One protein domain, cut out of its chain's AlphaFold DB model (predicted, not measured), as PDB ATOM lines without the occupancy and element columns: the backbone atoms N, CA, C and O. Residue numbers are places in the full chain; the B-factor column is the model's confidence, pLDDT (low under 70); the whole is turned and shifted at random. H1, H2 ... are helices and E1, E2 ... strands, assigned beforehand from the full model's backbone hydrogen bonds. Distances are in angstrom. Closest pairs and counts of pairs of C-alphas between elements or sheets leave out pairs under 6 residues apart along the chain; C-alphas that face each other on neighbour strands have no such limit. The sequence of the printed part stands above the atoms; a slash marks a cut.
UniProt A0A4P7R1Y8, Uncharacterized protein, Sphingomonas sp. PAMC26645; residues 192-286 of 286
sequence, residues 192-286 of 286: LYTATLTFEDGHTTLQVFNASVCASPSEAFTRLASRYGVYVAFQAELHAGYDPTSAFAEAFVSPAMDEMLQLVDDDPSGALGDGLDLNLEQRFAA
ATOM      1  N   LEU A 192     -23.239   0.562   3.416       98.12
ATOM      2  CA  LEU A 192     -22.156   1.416   2.948       98.12
ATOM      3  C   LEU A 192     -22.362   2.824   3.524       98.12
ATOM      4  O   LEU A 192     -23.483   3.331   3.577       98.12
ATOM      5  N   TYR A 193     -21.280   3.448   3.971       98.44
ATOM      6  CA  TYR A 193     -21.239   4.860   4.327       98.44
ATOM      7  C   TYR A 193     -20.128   5.527   3.534       98.44
ATOM      8  O   TYR A 193     -19.002   5.028   3.509       98.44
ATOM      9  N   THR A 194     -20.438   6.656   2.909       98.44
ATOM     10  CA  THR A 194     -19.455   7.495   2.222       98.44
ATOM     11  C   THR A 194     -19.256   8.788   2.990       98.44
ATOM     12  O   THR A 194     -20.189   9.316   3.596       98.44
ATOM     13  N   ALA A 195     -18.022   9.282   3.029       98.12
ATOM     14  CA  ALA A 195     -17.697  10.517   3.723       98.12
ATOM     15  C   ALA A 195     -16.695  11.353   2.938       98.12
ATOM     16  O   ALA A 195     -15.651  10.854   2.513       98.12
ATOM     17  N   THR A 196     -17.000  12.636   2.804       97.75
ATOM     18  CA  THR A 196     -16.173  13.610   2.093       97.75
ATOM     19  C   THR A 196     -15.716  14.702   3.042       97.75
ATOM     20  O   THR A 196     -16.508  15.231   3.819       97.75
ATOM     21  N   LEU A 197     -14.431  15.051   3.000       94.88
ATOM     22  CA  LEU A 197     -13.899  16.172   3.778       94.88
ATOM     23  C   LEU A 197     -12.920  16.999   2.950       94.88
ATOM     24  O   LEU A 197     -12.167  16.471   2.131       94.88
ATOM     25  N   THR A 198     -12.910  18.303   3.210       94.94
ATOM     26  CA  THR A 198     -11.826  19.210   2.827       94.94
ATOM     27  C   THR A 198     -11.316  19.872   4.096       94.94
ATOM     28  O   THR A 198     -12.107  20.384   4.882       94.94
ATOM     29  N   PHE A 199     -10.005  19.847   4.300       92.81
ATOM     30  CA  PHE A 199      -9.334  20.430   5.452       92.81
ATOM     31  C   PHE A 199      -8.139  21.260   4.978       92.81
ATOM     32  O   PHE A 199      -7.443  20.872   4.041       92.81
ATOM     33  N   GLU A 200      -7.898  22.397   5.621       92.12
ATOM     34  CA  GLU A 200      -6.810  23.316   5.287       92.12
ATOM     35  C   GLU A 200      -6.125  23.772   6.580       92.12
ATOM     36  O   GLU A 200      -6.786  24.262   7.496       92.12
ATOM     37  N   ASP A 201      -4.803  23.602   6.662       85.50
ATOM     38  CA  ASP A 201      -3.986  24.008   7.819       85.50
ATOM     39  C   ASP A 201      -3.198  25.316   7.590       85.50
ATOM     40  O   ASP A 201      -2.451  25.759   8.462       85.50
ATOM     41  N   GLY A 202      -3.385  25.952   6.427       85.88
ATOM     42  CA  GLY A 202      -2.647  27.140   5.980       85.88
ATOM     43  C   GLY A 202      -1.350  26.841   5.214       85.88
ATOM     44  O   GLY A 202      -0.699  27.773   4.742       85.88
ATOM     45  N   HIS A 203      -0.982  25.565   5.061       83.75
ATOM     46  CA  HIS A 203       0.162  25.101   4.266       83.75
ATOM     47  C   HIS A 203      -0.219  23.998   3.263       83.75
ATOM     48  O   HIS A 203       0.369  23.914   2.183       83.75
ATOM     49  N   THR A 204      -1.214  23.179   3.605       83.94
ATOM     50  CA  THR A 204      -1.726  22.066   2.805       83.94
ATOM     51  C   THR A 204      -3.251  22.109   2.756       83.94
ATOM     52  O   THR A 204      -3.904  22.222   3.795       83.94
ATOM     53  N   THR A 205      -3.833  21.916   1.572       92.12
ATOM     54  CA  THR A 205      -5.233  21.495   1.431       92.12
ATOM     55  C   THR A 205      -5.277  19.972   1.316       92.12
ATOM     56  O   THR A 205      -4.736  19.396   0.370       92.12
ATOM     57  N   LEU A 206      -5.924  19.311   2.273       92.50
ATOM     58  CA  LEU A 206      -6.258  17.888   2.244       92.50
ATOM     59  C   LEU A 206      -7.706  17.725   1.773       92.50
ATOM     60  O   LEU A 206      -8.617  18.313   2.348       92.50
ATOM     61  N   GLN A 207      -7.924  16.874   0.777       95.62
ATOM     62  CA  GLN A 207      -9.247  16.409   0.368       95.62
ATOM     63  C   GLN A 207      -9.310  14.886   0.488       95.62
ATOM     64  O   GLN A 207      -8.361  14.198   0.103       95.62
ATOM     65  N   VAL A 208     -10.413  14.355   1.024       96.00
ATOM     66  CA  VAL A 208     -10.597  12.909   1.235       96.00
ATOM     67  C   VAL A 208     -11.976  12.459   0.776       96.00
ATOM     68  O   VAL A 208     -12.973  13.115   1.073       96.00
ATOM     69  N   PHE A 209     -12.016  11.290   0.138       97.94
ATOM     70  CA  PHE A 209     -13.206  10.459  -0.022       97.94
ATOM     71  C   PHE A 209     -12.978   9.123   0.709       97.94
ATOM     72  O   PHE A 209     -12.073   8.360   0.359       97.94
ATOM     73  N   ASN A 210     -13.778   8.836   1.738       98.25
ATOM     74  CA  ASN A 210     -13.846   7.528   2.399       98.25
ATOM     75  C   ASN A 210     -15.134   6.810   1.980       98.25
ATOM     76  O   ASN A 210     -16.182   7.441   1.853       98.25
ATOM     77  N   ALA A 211     -15.063   5.492   1.813       98.12
ATOM     78  CA  ALA A 211     -16.223   4.630   1.645       98.12
ATOM     79  C   ALA A 211     -16.017   3.354   2.469       98.12
ATOM     80  O   ALA A 211     -15.115   2.561   2.193       98.12
ATOM     81  N   SER A 212     -16.828   3.159   3.507       97.81
ATOM     82  CA  SER A 212     -16.645   2.069   4.461       97.81
ATOM     83  C   SER A 212     -17.963   1.414   4.861       97.81
ATOM     84  O   SER A 212     -18.980   2.071   5.076       97.81
ATOM     85  N   VAL A 213     -17.953   0.084   4.967       97.62
ATOM     86  CA  VAL A 213     -19.139  -0.684   5.366       97.62
ATOM     87  C   VAL A 213     -19.181  -0.787   6.890       97.62
ATOM     88  O   VAL A 213     -18.273  -1.345   7.518       97.62
ATOM     89  N   CYS A 214     -20.241  -0.236   7.485       96.69
ATOM     90  CA  CYS A 214     -20.416  -0.086   8.932       96.69
ATOM     91  C   CYS A 214     -21.824  -0.510   9.380       96.69
ATOM     92  O   CYS A 214     -22.760  -0.567   8.585       96.69
ATOM     93  N   ALA A 215     -21.994  -0.783  10.674       95.56
ATOM     94  CA  ALA A 215     -23.292  -1.058  11.293       95.56
ATOM     95  C   ALA A 215     -24.058   0.217  11.705       95.56
ATOM     96  O   ALA A 215     -25.228   0.139  12.066       95.56
ATOM     97  N   SER A 216     -23.412   1.391  11.700       96.00
ATOM     98  CA  SER A 216     -24.045   2.676  12.030       96.00
ATOM     99  C   SER A 216     -23.225   3.878  11.529       96.00
ATOM    100  O   SER A 216     -22.009   3.740  11.350       96.00
ATOM    101  N   PRO A 217     -23.822   5.085  11.414       96.62
ATOM    102  CA  PRO A 217     -23.069   6.305  11.104       96.62
ATOM    103  C   PRO A 217     -22.029   6.628  12.189       96.62
ATOM    104  O   PRO A 217     -20.946   7.126  11.898       96.62
ATOM    105  N   SER A 218     -22.330   6.303  13.451       96.69
ATOM    106  CA  SER A 218     -21.423   6.504  14.588       96.69
ATOM    107  C   SER A 218     -20.153   5.657  14.491       96.69
ATOM    108  O   SER A 218     -19.095   6.089  14.944       96.69
ATOM    109  N   GLU A 219     -20.226   4.470  13.883       96.69
ATOM    110  CA  GLU A 219     -19.049   3.644  13.608       96.69
ATOM    111  C   GLU A 219     -18.198   4.259  12.487       96.69
ATOM    112  O   GLU A 219     -16.996   4.434  12.684       96.69
ATOM    113  N   ALA A 220     -18.811   4.667  11.369       96.81
ATOM    114  CA  ALA A 220     -18.111   5.345  10.272       96.81
ATOM    115  C   ALA A 220     -17.409   6.629  10.761       96.81
ATOM    116  O   ALA A 220     -16.209   6.809  10.548       96.81
ATOM    117  N   PHE A 221     -18.111   7.461  11.540       97.19
ATOM    118  CA  PHE A 221     -17.525   8.619  12.218       97.19
ATOM    119  C   PHE A 221     -16.356   8.233  13.139       97.19
ATOM    120  O   PHE A 221     -15.331   8.910  13.151       97.19
ATOM    121  N   THR A 222     -16.465   7.132  13.890       96.56
ATOM    122  CA  THR A 222     -15.384   6.658  14.773       96.56
ATOM    123  C   THR A 222     -14.145   6.224  13.981       96.56
ATOM    124  O   THR A 222     -13.026   6.518  14.407       96.56
ATOM    125  N   ARG A 223     -14.312   5.584  12.813       95.88
ATOM    126  CA  ARG A 223     -13.199   5.253  11.903       95.88
ATOM    127  C   ARG A 223     -12.524   6.526  11.375       95.88
ATOM    128  O   ARG A 223     -11.309   6.661  11.507       95.88
ATOM    129  N   LEU A 224     -13.301   7.498  10.888       95.38
ATOM    130  CA  LEU A 224     -12.798   8.799  10.417       95.38
ATOM    131  C   LEU A 224     -12.057   9.567  11.523       95.38
ATOM    132  O   LEU A 224     -10.938  10.031  11.316       95.38
ATOM    133  N   ALA A 225     -12.636   9.645  12.723       94.38
ATOM    134  CA  ALA A 225     -12.048  10.325  13.876       94.38
ATOM    135  C   ALA A 225     -10.770   9.641  14.389       94.38
ATOM    136  O   ALA A 225      -9.893  10.316  14.925       94.38
ATOM    137  N   SER A 226     -10.637   8.326  14.190       91.19
ATOM    138  CA  SER A 226      -9.408   7.573  14.486       91.19
ATOM    139  C   SER A 226      -8.301   7.802  13.447       91.19
ATOM    140  O   SER A 226      -7.128   7.644  13.773       91.19
ATOM    141  N   ARG A 227      -8.663   8.172  12.209       94.06
ATOM    142  CA  ARG A 227      -7.742   8.392  11.080       94.06
ATOM    143  C   ARG A 227      -7.276   9.851  10.959       94.06
ATOM    144  O   ARG A 227      -6.097  10.085  10.717       94.06
ATOM    145  N   TYR A 228      -8.177  10.815  11.164       90.69
ATOM    146  CA  TYR A 228      -7.928  12.257  10.975       90.69
ATOM    147  C   TYR A 228      -8.054  13.100  12.253       90.69
ATOM    148  O   TYR A 228      -7.841  14.311  12.230       90.69
ATOM    149  N   GLY A 229      -8.398  12.478  13.383       91.12
ATOM    150  CA  GLY A 229      -8.719  13.178  14.622       91.12
ATOM    151  C   GLY A 229     -10.161  13.696  14.652       91.12
ATOM    152  O   GLY A 229     -10.778  13.998  13.630       91.12
ATOM    153  N   VAL A 230     -10.709  13.818  15.866       91.62
ATOM    154  CA  VAL A 230     -12.126  14.155  16.105       91.62
ATOM    155  C   VAL A 230     -12.537  15.483  15.458       91.62
ATOM    156  O   VAL A 230     -13.641  15.583  14.934       91.62
ATOM    157  N   TYR A 231     -11.661  16.494  15.466       91.44
ATOM    158  CA  TYR A 231     -11.970  17.822  14.925       91.44
ATOM    159  C   TYR A 231     -12.155  17.818  13.401       91.44
ATOM    160  O   TYR A 231     -13.110  18.413  12.910       91.44
ATOM    161  N   VAL A 232     -11.287  17.114  12.665       90.06
ATOM    162  CA  VAL A 232     -11.372  17.003  11.199       90.06
ATOM    163  C   VAL A 232     -12.546  16.109  10.801       90.06
ATOM    164  O   VAL A 232     -13.318  16.463   9.918       90.06
ATOM    165  N   ALA A 233     -12.759  14.994  11.510       93.50
ATOM    166  CA  ALA A 233     -13.905  14.118  11.266       93.50
ATOM    167  C   ALA A 233     -15.262  14.806  11.515       93.50
ATOM    168  O   ALA A 233     -16.242  14.461  10.865       93.50
ATOM    169  N   PHE A 234     -15.332  15.803  12.407       94.44
ATOM    170  CA  PHE A 234     -16.541  16.612  12.626       94.44
ATOM    171  C   PHE A 234     -16.821  17.626  11.498       94.44
ATOM    172  O   PHE A 234     -17.890  18.230  11.476       94.44
ATOM    173  N   GLN A 235     -15.886  17.811  10.561       94.44
ATOM    174  CA  GLN A 235     -16.071  18.607   9.340       94.44
ATOM    175  C   GLN A 235     -16.397  17.740   8.112       94.44
ATOM    176  O   GLN A 235     -16.605  18.283   7.031       94.44
ATOM    177  N   ALA A 236     -16.427  16.410   8.255       96.12
ATOM    178  CA  ALA A 236     -16.748  15.504   7.159       96.12
ATOM    179  C   ALA A 236     -18.265  15.437   6.913       96.12
ATOM    180  O   ALA A 236     -19.053  15.230   7.838       96.12
ATOM    181  N   GLU A 237     -18.664  15.547   5.650       97.31
ATOM    182  CA  GLU A 237     -20.027  15.292   5.196       97.31
ATOM    183  C   GLU A 237     -20.204  13.771   5.077       97.31
ATOM    184  O   GLU A 237     -19.621  13.136   4.201       97.31
ATOM    185  N   LEU A 238     -20.937  13.171   6.023       97.56
ATOM    186  CA  LEU A 238     -21.139  11.721   6.140       97.56
ATOM    187  C   LEU A 238     -22.526  11.322   5.624       97.56
ATOM    188  O   LEU A 238     -23.549  11.741   6.172       97.56
ATOM    189  N   HIS A 239     -22.551  10.444   4.628       97.44
ATOM    190  CA  HIS A 239     -23.745   9.961   3.945       97.44
ATOM    191  C   HIS A 239     -23.881   8.438   4.076       97.44
ATOM    192  O   HIS A 239     -22.894   7.711   4.199       97.44
ATOM    193  N   ALA A 240     -25.121   7.949   4.066       97.12
ATOM    194  CA  ALA A 240     -25.412   6.527   3.901       97.12
ATOM    195  C   ALA A 240     -25.573   6.226   2.406       97.12
ATOM    196  O   ALA A 240     -26.253   6.978   1.706       97.12
ATOM    197  N   GLY A 241     -24.960   5.138   1.954       97.88
ATOM    198  CA  GLY A 241     -24.833   4.776   0.547       97.88
ATOM    199  C   GLY A 241     -23.788   5.582  -0.223       97.88
ATOM    200  O   GLY A 241     -22.972   6.298   0.371       97.88
ATOM    201  N   TYR A 242     -23.790   5.436  -1.546       98.12
ATOM    202  CA  TYR A 242     -22.840   6.054  -2.473       98.12
ATOM    203  C   TYR A 242     -23.558   6.828  -3.589       98.12
ATOM    204  O   TYR A 242     -24.357   6.275  -4.340       98.12
ATOM    205  N   ASP A 243     -23.242   8.122  -3.712       97.25
ATOM    206  CA  ASP A 243     -23.706   8.976  -4.810       97.25
ATOM    207  C   ASP A 243     -22.595   9.140  -5.870       97.25
ATOM    208  O   ASP A 243     -21.663   9.928  -5.654       97.25
ATOM    209  N   PRO A 244     -22.689   8.453  -7.027       96.19
ATOM    210  CA  PRO A 244     -21.716   8.569  -8.112       96.19
ATOM    211  C   PRO A 244     -21.785   9.919  -8.846       96.19
ATOM    212  O   PRO A 244     -20.894  10.234  -9.627       96.19
ATOM    213  N   THR A 245     -22.824  10.729  -8.603       95.69
ATOM    214  CA  THR A 245     -22.978  12.086  -9.157       95.69
ATOM    215  C   THR A 245     -22.447  13.180  -8.227       95.69
ATOM    216  O   THR A 245     -22.484  14.365  -8.567       95.69
ATOM    217  N   SER A 246     -21.921  12.804  -7.057       94.69
ATOM    218  CA  SER A 246     -21.253  13.739  -6.155       94.69
ATOM    219  C   SER A 246     -19.910  14.199  -6.737       94.69
ATOM    220  O   SER A 246     -19.146  13.411  -7.295       94.69
ATOM    221  N   ALA A 247     -19.569  15.479  -6.562       93.31
ATOM    222  CA  ALA A 247     -18.343  16.052  -7.131       93.31
ATOM    223  C   ALA A 247     -17.050  15.381  -6.617       93.31
ATOM    224  O   ALA A 247     -16.027  15.402  -7.299       93.31
ATOM    225  N   PHE A 248     -17.087  14.767  -5.429       93.00
ATOM    226  CA  PHE A 248     -15.983  13.951  -4.920       93.00
ATOM    227  C   PHE A 248     -15.926  12.568  -5.575       93.00
ATOM    228  O   PHE A 248     -14.822  12.111  -5.859       93.00
ATOM    229  N   ALA A 249     -17.061  11.921  -5.867       93.06
ATOM    230  CA  ALA A 249     -17.063  10.681  -6.640       93.06
ATOM    231  C   ALA A 249     -16.447  10.912  -8.029       93.06
ATOM    232  O   ALA A 249     -15.459  10.262  -8.364       93.06
ATOM    233  N   GLU A 250     -16.925  11.923  -8.768       95.12
ATOM    234  CA  GLU A 250     -16.396  12.285 -10.094       95.12
ATOM    235  C   GLU A 250     -14.886  12.613 -10.094       95.12
ATOM    236  O   GLU A 250     -14.204  12.381 -11.094       95.12
ATOM    237  N   ALA A 251     -14.348  13.157  -8.993       93.94
ATOM    238  CA  ALA A 251     -12.952  13.598  -8.895       93.94
ATOM    239  C   ALA A 251     -11.979  12.571  -8.276       93.94
ATOM    240  O   ALA A 251     -10.773  12.653  -8.529       93.94
ATOM    241  N   PHE A 252     -12.461  11.628  -7.457       93.19
ATOM    242  CA  PHE A 252     -11.621  10.662  -6.727       93.19
ATOM    243  C   PHE A 252     -11.799   9.219  -7.208       93.19
ATOM    244  O   PHE A 252     -10.843   8.442  -7.162       93.19
ATOM    245  N   VAL A 253     -13.002   8.833  -7.631       94.94
ATOM    246  CA  VAL A 253     -13.364   7.431  -7.850       94.94
ATOM    247  C   VAL A 253     -13.171   7.066  -9.324       94.94
ATOM    248  O   VAL A 253     -13.773   7.648 -10.221       94.94
ATOM    249  N   SER A 254     -12.308   6.084  -9.601       94.31
ATOM    250  CA  SER A 254     -12.139   5.575 -10.972       94.31
ATOM    251  C   SER A 254     -13.356   4.739 -11.410       94.31
ATOM    252  O   SER A 254     -13.986   4.126 -10.550       94.31
ATOM    253  N   PRO A 255     -13.670   4.602 -12.715       94.69
ATOM    254  CA  PRO A 255     -14.871   3.883 -13.165       94.69
ATOM    255  C   PRO A 255     -14.999   2.434 -12.657       94.69
ATOM    256  O   PRO A 255     -16.086   1.987 -12.319       94.69
ATOM    257  N   ALA A 256     -13.886   1.705 -12.515       93.00
ATOM    258  CA  ALA A 256     -13.904   0.348 -11.952       93.00
ATOM    259  C   ALA A 256     -14.184   0.320 -10.433       93.00
ATOM    260  O   ALA A 256     -14.586  -0.704  -9.885       93.00
ATOM    261  N   MET A 257     -13.946   1.437  -9.742       95.19
ATOM    262  CA  MET A 257     -14.270   1.615  -8.327       95.19
ATOM    263  C   MET A 257     -15.688   2.157  -8.136       95.19
ATOM    264  O   MET A 257     -16.320   1.818  -7.147       95.19
ATOM    265  N   ASP A 258     -16.191   2.935  -9.093       97.00
ATOM    266  CA  ASP A 258     -17.583   3.373  -9.170       97.00
ATOM    267  C   ASP A 258     -18.525   2.161  -9.294       97.00
ATOM    268  O   ASP A 258     -19.384   1.953  -8.437       97.00
ATOM    269  N   GLU A 259     -18.262   1.275 -10.264       95.50
ATOM    270  CA  GLU A 259     -18.956  -0.016 -10.408       95.50
ATOM    271  C   GLU A 259     -18.880  -0.866  -9.121       95.50
ATOM    272  O   GLU A 259     -19.876  -1.451  -8.694       95.50
ATOM    273  N   MET A 260     -17.713  -0.915  -8.466       97.69
ATOM    274  CA  MET A 260     -17.521  -1.659  -7.213       97.69
ATOM    275  C   MET A 260     -18.320  -1.067  -6.044       97.69
ATOM    276  O   MET A 260     -18.898  -1.826  -5.269       97.69
ATOM    277  N   LEU A 261     -18.348   0.258  -5.889       97.69
ATOM    278  CA  LEU A 261     -19.061   0.917  -4.793       97.69
ATOM    279  C   LEU A 261     -20.579   0.823  -4.971       97.69
ATOM    280  O   LEU A 261     -21.265   0.566  -3.988       97.69
ATOM    281  N   GLN A 262     -21.091   0.918  -6.203       97.81
ATOM    282  CA  GLN A 262     -22.504   0.647  -6.500       97.81
ATOM    283  C   GLN A 262     -22.886  -0.797  -6.125       97.81
ATOM    284  O   GLN A 262     -23.866  -1.010  -5.418       97.81
ATOM    285  N   LEU A 263     -22.064  -1.789  -6.497       97.38
ATOM    286  CA  LEU A 263     -22.289  -3.195  -6.122       97.38
ATOM    287  C   LEU A 263     -22.234  -3.450  -4.604       97.38
ATOM    288  O   LEU A 263     -22.901  -4.363  -4.119       97.38
ATOM    289  N   VAL A 264     -21.445  -2.675  -3.853       97.81
ATOM    290  CA  VAL A 264     -21.378  -2.765  -2.382       97.81
ATOM    291  C   VAL A 264     -22.512  -1.998  -1.698       97.81
ATOM    292  O   VAL A 264     -22.859  -2.345  -0.574       97.81
ATOM    293  N   ASP A 265     -23.114  -0.997  -2.339       97.62
ATOM    294  CA  ASP A 265     -24.317  -0.341  -1.812       97.62
ATOM    295  C   ASP A 265     -25.575  -1.205  -2.033       97.62
ATOM    296  O   ASP A 265     -26.407  -1.338  -1.134       97.62
ATOM    297  N   ASP A 266     -25.660  -1.885  -3.185       97.12
ATOM    298  CA  ASP A 266     -26.709  -2.873  -3.495       97.12
ATOM    299  C   ASP A 266     -26.643  -4.127  -2.586       97.12
ATOM    300  O   ASP A 266     -27.685  -4.656  -2.188       97.12
ATOM    301  N   ASP A 267     -25.441  -4.613  -2.236       96.75
ATOM    302  CA  ASP A 267     -25.238  -5.677  -1.234       96.75
ATOM    303  C   ASP A 267     -24.043  -5.400  -0.288       96.75
ATOM    304  O   ASP A 267     -22.951  -5.964  -0.456       96.75
ATOM    305  N   PRO A 268     -24.254  -4.627   0.798       96.00
ATOM    306  CA  PRO A 268     -23.228  -4.371   1.813       96.00
ATOM    307  C   PRO A 268     -22.896  -5.599   2.679       96.00
ATOM    308  O   PRO A 268     -22.004  -5.541   3.530       96.00
ATOM    309  N   SER A 269     -23.630  -6.708   2.514       94.31
ATOM    310  CA  SER A 269     -23.377  -7.987   3.187       94.31
ATOM    311  C   SER A 269     -22.549  -8.962   2.341       94.31
ATOM    312  O   SER A 269     -22.054  -9.965   2.862       94.31
ATOM    313  N   GLY A 270     -22.377  -8.655   1.053       92.12
ATOM    314  CA  GLY A 270     -21.673  -9.471   0.079       92.12
ATOM    315  C   GLY A 270     -20.153  -9.471   0.249       92.12
ATOM    316  O   GLY A 270     -19.562  -8.707   1.014       92.12
ATOM    317  N   ALA A 271     -19.487 -10.328  -0.527       92.56
ATOM    318  CA  ALA A 271     -18.042 -10.568  -0.426       92.56
ATOM    319  C   ALA A 271     -17.148  -9.360  -0.790       92.56
ATOM    320  O   ALA A 271     -15.948  -9.413  -0.537       92.56
ATOM    321  N   LEU A 272     -17.710  -8.298  -1.381       90.00
ATOM    322  CA  LEU A 272     -17.020  -7.021  -1.621       90.00
ATOM    323  C   LEU A 272     -17.208  -6.018  -0.465       90.00
ATOM    324  O   LEU A 272     -16.386  -5.119  -0.306       90.00
ATOM    325  N   GLY A 273     -18.271  -6.161   0.334       90.88
ATOM    326  CA  GLY A 273     -18.565  -5.289   1.473       90.88
ATOM    327  C   GLY A 273     -17.905  -5.734   2.782       90.88
ATOM    328  O   GLY A 273     -17.624  -4.899   3.644       90.88
ATOM    329  N   ASP A 274     -17.619  -7.032   2.956       91.19
ATOM    330  CA  ASP A 274     -16.960  -7.513   4.174       91.19
ATOM    331  C   ASP A 274     -15.515  -7.003   4.282       91.19
ATOM    332  O   ASP A 274     -14.643  -7.342   3.486       91.19
ATOM    333  N   GLY A 275     -15.268  -6.168   5.294       87.88
ATOM    334  CA  GLY A 275     -13.969  -5.542   5.533       87.88
ATOM    335  C   GLY A 275     -13.685  -4.273   4.719       87.88
ATOM    336  O   GLY A 275     -12.569  -3.764   4.819       87.88
ATOM    337  N   LEU A 276     -14.644  -3.730   3.955       94.31
ATOM    338  CA  LEU A 276     -14.404  -2.516   3.167       94.31
ATOM    339  C   LEU A 276     -14.173  -1.275   4.058       94.31
ATOM    340  O   LEU A 276     -15.056  -0.839   4.806       94.31
ATOM    341  N   ASP A 277     -12.985  -0.684   3.912       95.12
ATOM    342  CA  ASP A 277     -12.609   0.676   4.323       95.12
ATOM    343  C   ASP A 277     -11.735   1.296   3.218       95.12
ATOM    344  O   ASP A 277     -10.503   1.296   3.285       95.12
ATOM    345  N   LEU A 278     -12.381   1.757   2.144       95.19
ATOM    346  CA  LEU A 278     -11.731   2.491   1.063       95.19
ATOM    347  C   LEU A 278     -11.465   3.927   1.520       95.19
ATOM    348  O   LEU A 278     -12.356   4.598   2.033       95.19
ATOM    349  N   ASN A 279     -10.252   4.422   1.286       96.62
ATOM    350  CA  ASN A 279      -9.847   5.752   1.716       96.62
ATOM    351  C   ASN A 279      -8.914   6.399   0.685       96.62
ATOM    352  O   ASN A 279      -7.769   5.972   0.535       96.62
ATOM    353  N   LEU A 280      -9.402   7.426  -0.006       93.75
ATOM    354  CA  LEU A 280      -8.702   8.134  -1.075       93.75
ATOM    355  C   LEU A 280      -8.381   9.560  -0.636       93.75
ATOM    356  O   LEU A 280      -9.280  10.289  -0.232       93.75
ATOM    357  N   GLU A 281      -7.117   9.961  -0.744       95.00
ATOM    358  CA  GLU A 281      -6.641  11.291  -0.353       95.00
ATOM    359  C   GLU A 281      -5.993  12.013  -1.534       95.00
ATOM    360  O   GLU A 281      -5.219  11.418  -2.286       95.00
ATOM    361  N   GLN A 282      -6.245  13.315  -1.646       92.25
ATOM    362  CA  GLN A 282      -5.458  14.243  -2.454       92.25
ATOM    363  C   GLN A 282      -4.935  15.351  -1.538       92.25
ATOM    364  O   GLN A 282      -5.637  15.817  -0.638       92.25
ATOM    365  N   ARG A 283      -3.675  15.741  -1.735       92.62
ATOM    366  CA  ARG A 283      -2.987  16.755  -0.930       92.62
ATOM    367  C   ARG A 283      -2.355  17.777  -1.861       92.62
ATOM    368  O   ARG A 283      -1.594  17.410  -2.751       92.62
ATOM    369  N   PHE A 284      -2.668  19.044  -1.635       87.19
ATOM    370  CA  PHE A 284      -2.174  20.172  -2.416       87.19
ATOM    371  C   PHE A 284      -1.368  21.091  -1.501       87.19
ATOM    372  O   PHE A 284      -1.848  21.445  -0.426       87.19
ATOM    373  N   ALA A 285      -0.161  21.474  -1.913       86.69
ATOM    374  CA  ALA A 285       0.569  22.562  -1.265       86.69
ATOM    375  C   ALA A 285      -0.044  23.914  -1.669       86.69
ATOM    376  O   ALA A 285      -0.467  24.066  -2.821       86.69
ATOM    377  N   ALA A 286      -0.082  24.859  -0.727       64.81
ATOM    378  CA  ALA A 286      -0.546  26.236  -0.935       64.81
ATOM    379  C   ALA A 286       0.519  27.149  -1.583       64.81
ATOM    380  O   ALA A 286       1.728  26.921  -1.341       64.81
TER     381      ALA A 286
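AT A GLANCE: This is residues 192 to 286 of the 286 residues of an uncharacterized protein of Sphingomonas sp. PAMC26645 (UniProt A0A4P7R1Y8). A twisted antiparallel sheet of three long strands, E1, E2 and E4, with the short E3 along one edge, makes the middle layer; H1 covers one face, and H3 and H4 cover the other. The long strands lie along the longest axis, and H2 follows H1 at the sheet's H1 side. The printed part has 95 residues, in the order E1 E2 H1 H2 E3 H3 H4 E4; the sheet's order is E3 E1 E2 E4, and the class is mixed, helices and strands. It is compact, with a radius of gyration of the C-alphas of 13.2 A and spans of 41 by 28 by 18 A.

HOW THE PARTS SIT: Start with E1, residues 192 to 200, and E2, residues 204 to 214, an antiparallel hairpin at 167 degrees; look for N 195 and O 210, 2.9 A apart. On the other side of E2 is E4, residues 277 to 285, antiparallel at 174 degrees, with N 207 and O 282 at 2.9 A. E3, residues 237 to 240, is antiparallel to E1, with N 239 and O 194 at 2.8 A. The sheet is twisted. H1, residues 217 to 228, is on it at a height of 8.6 A, slantwise to the strands; its Ala 220 and Cys 214 of E2 have C-alphas 6.1 A apart, their closest. With residues 221 to 225 alone H1 touches H2, residues 230 to 233, which only grazes the sheet; their closest C-alphas, Ala 225 and Ala 233, are 5.0 A apart. E2, H1 H2, E3 form a split strand-helix-strand unit, two strands running the same way with E1 between them; its crossover is right-handed. On the opposite face from H1, H3, residues 247 to 252, runs across the strands at a height of 9.2 A, and H4, residues 255 to 266, runs along them at 10.7 A, completing three layers. H3 and H4 are close but not clearly touching. In H1, H3 and H4 every O i to N i+4 pair is within hydrogen-bond range; H2 is too short for one.

IN THESE COORDINATES: Find C-alpha 192 at (-22.156, 1.416, 2.948), where E1 begins its 26.8 A; E2 covers 29.6 A. H1 spans 16.3 A and H4 16.7 A. E4 runs 26.2 A to C-alpha 285 at (0.569, 22.562, -1.265).

THE WHOLE: The C-alphas farthest apart, Gly 202 and Gly 270, are 41.7 A apart. The printed part has no cut, and no link is long. Mean pLDDT of the printed part is 94.2; residue 286 alone is under 70.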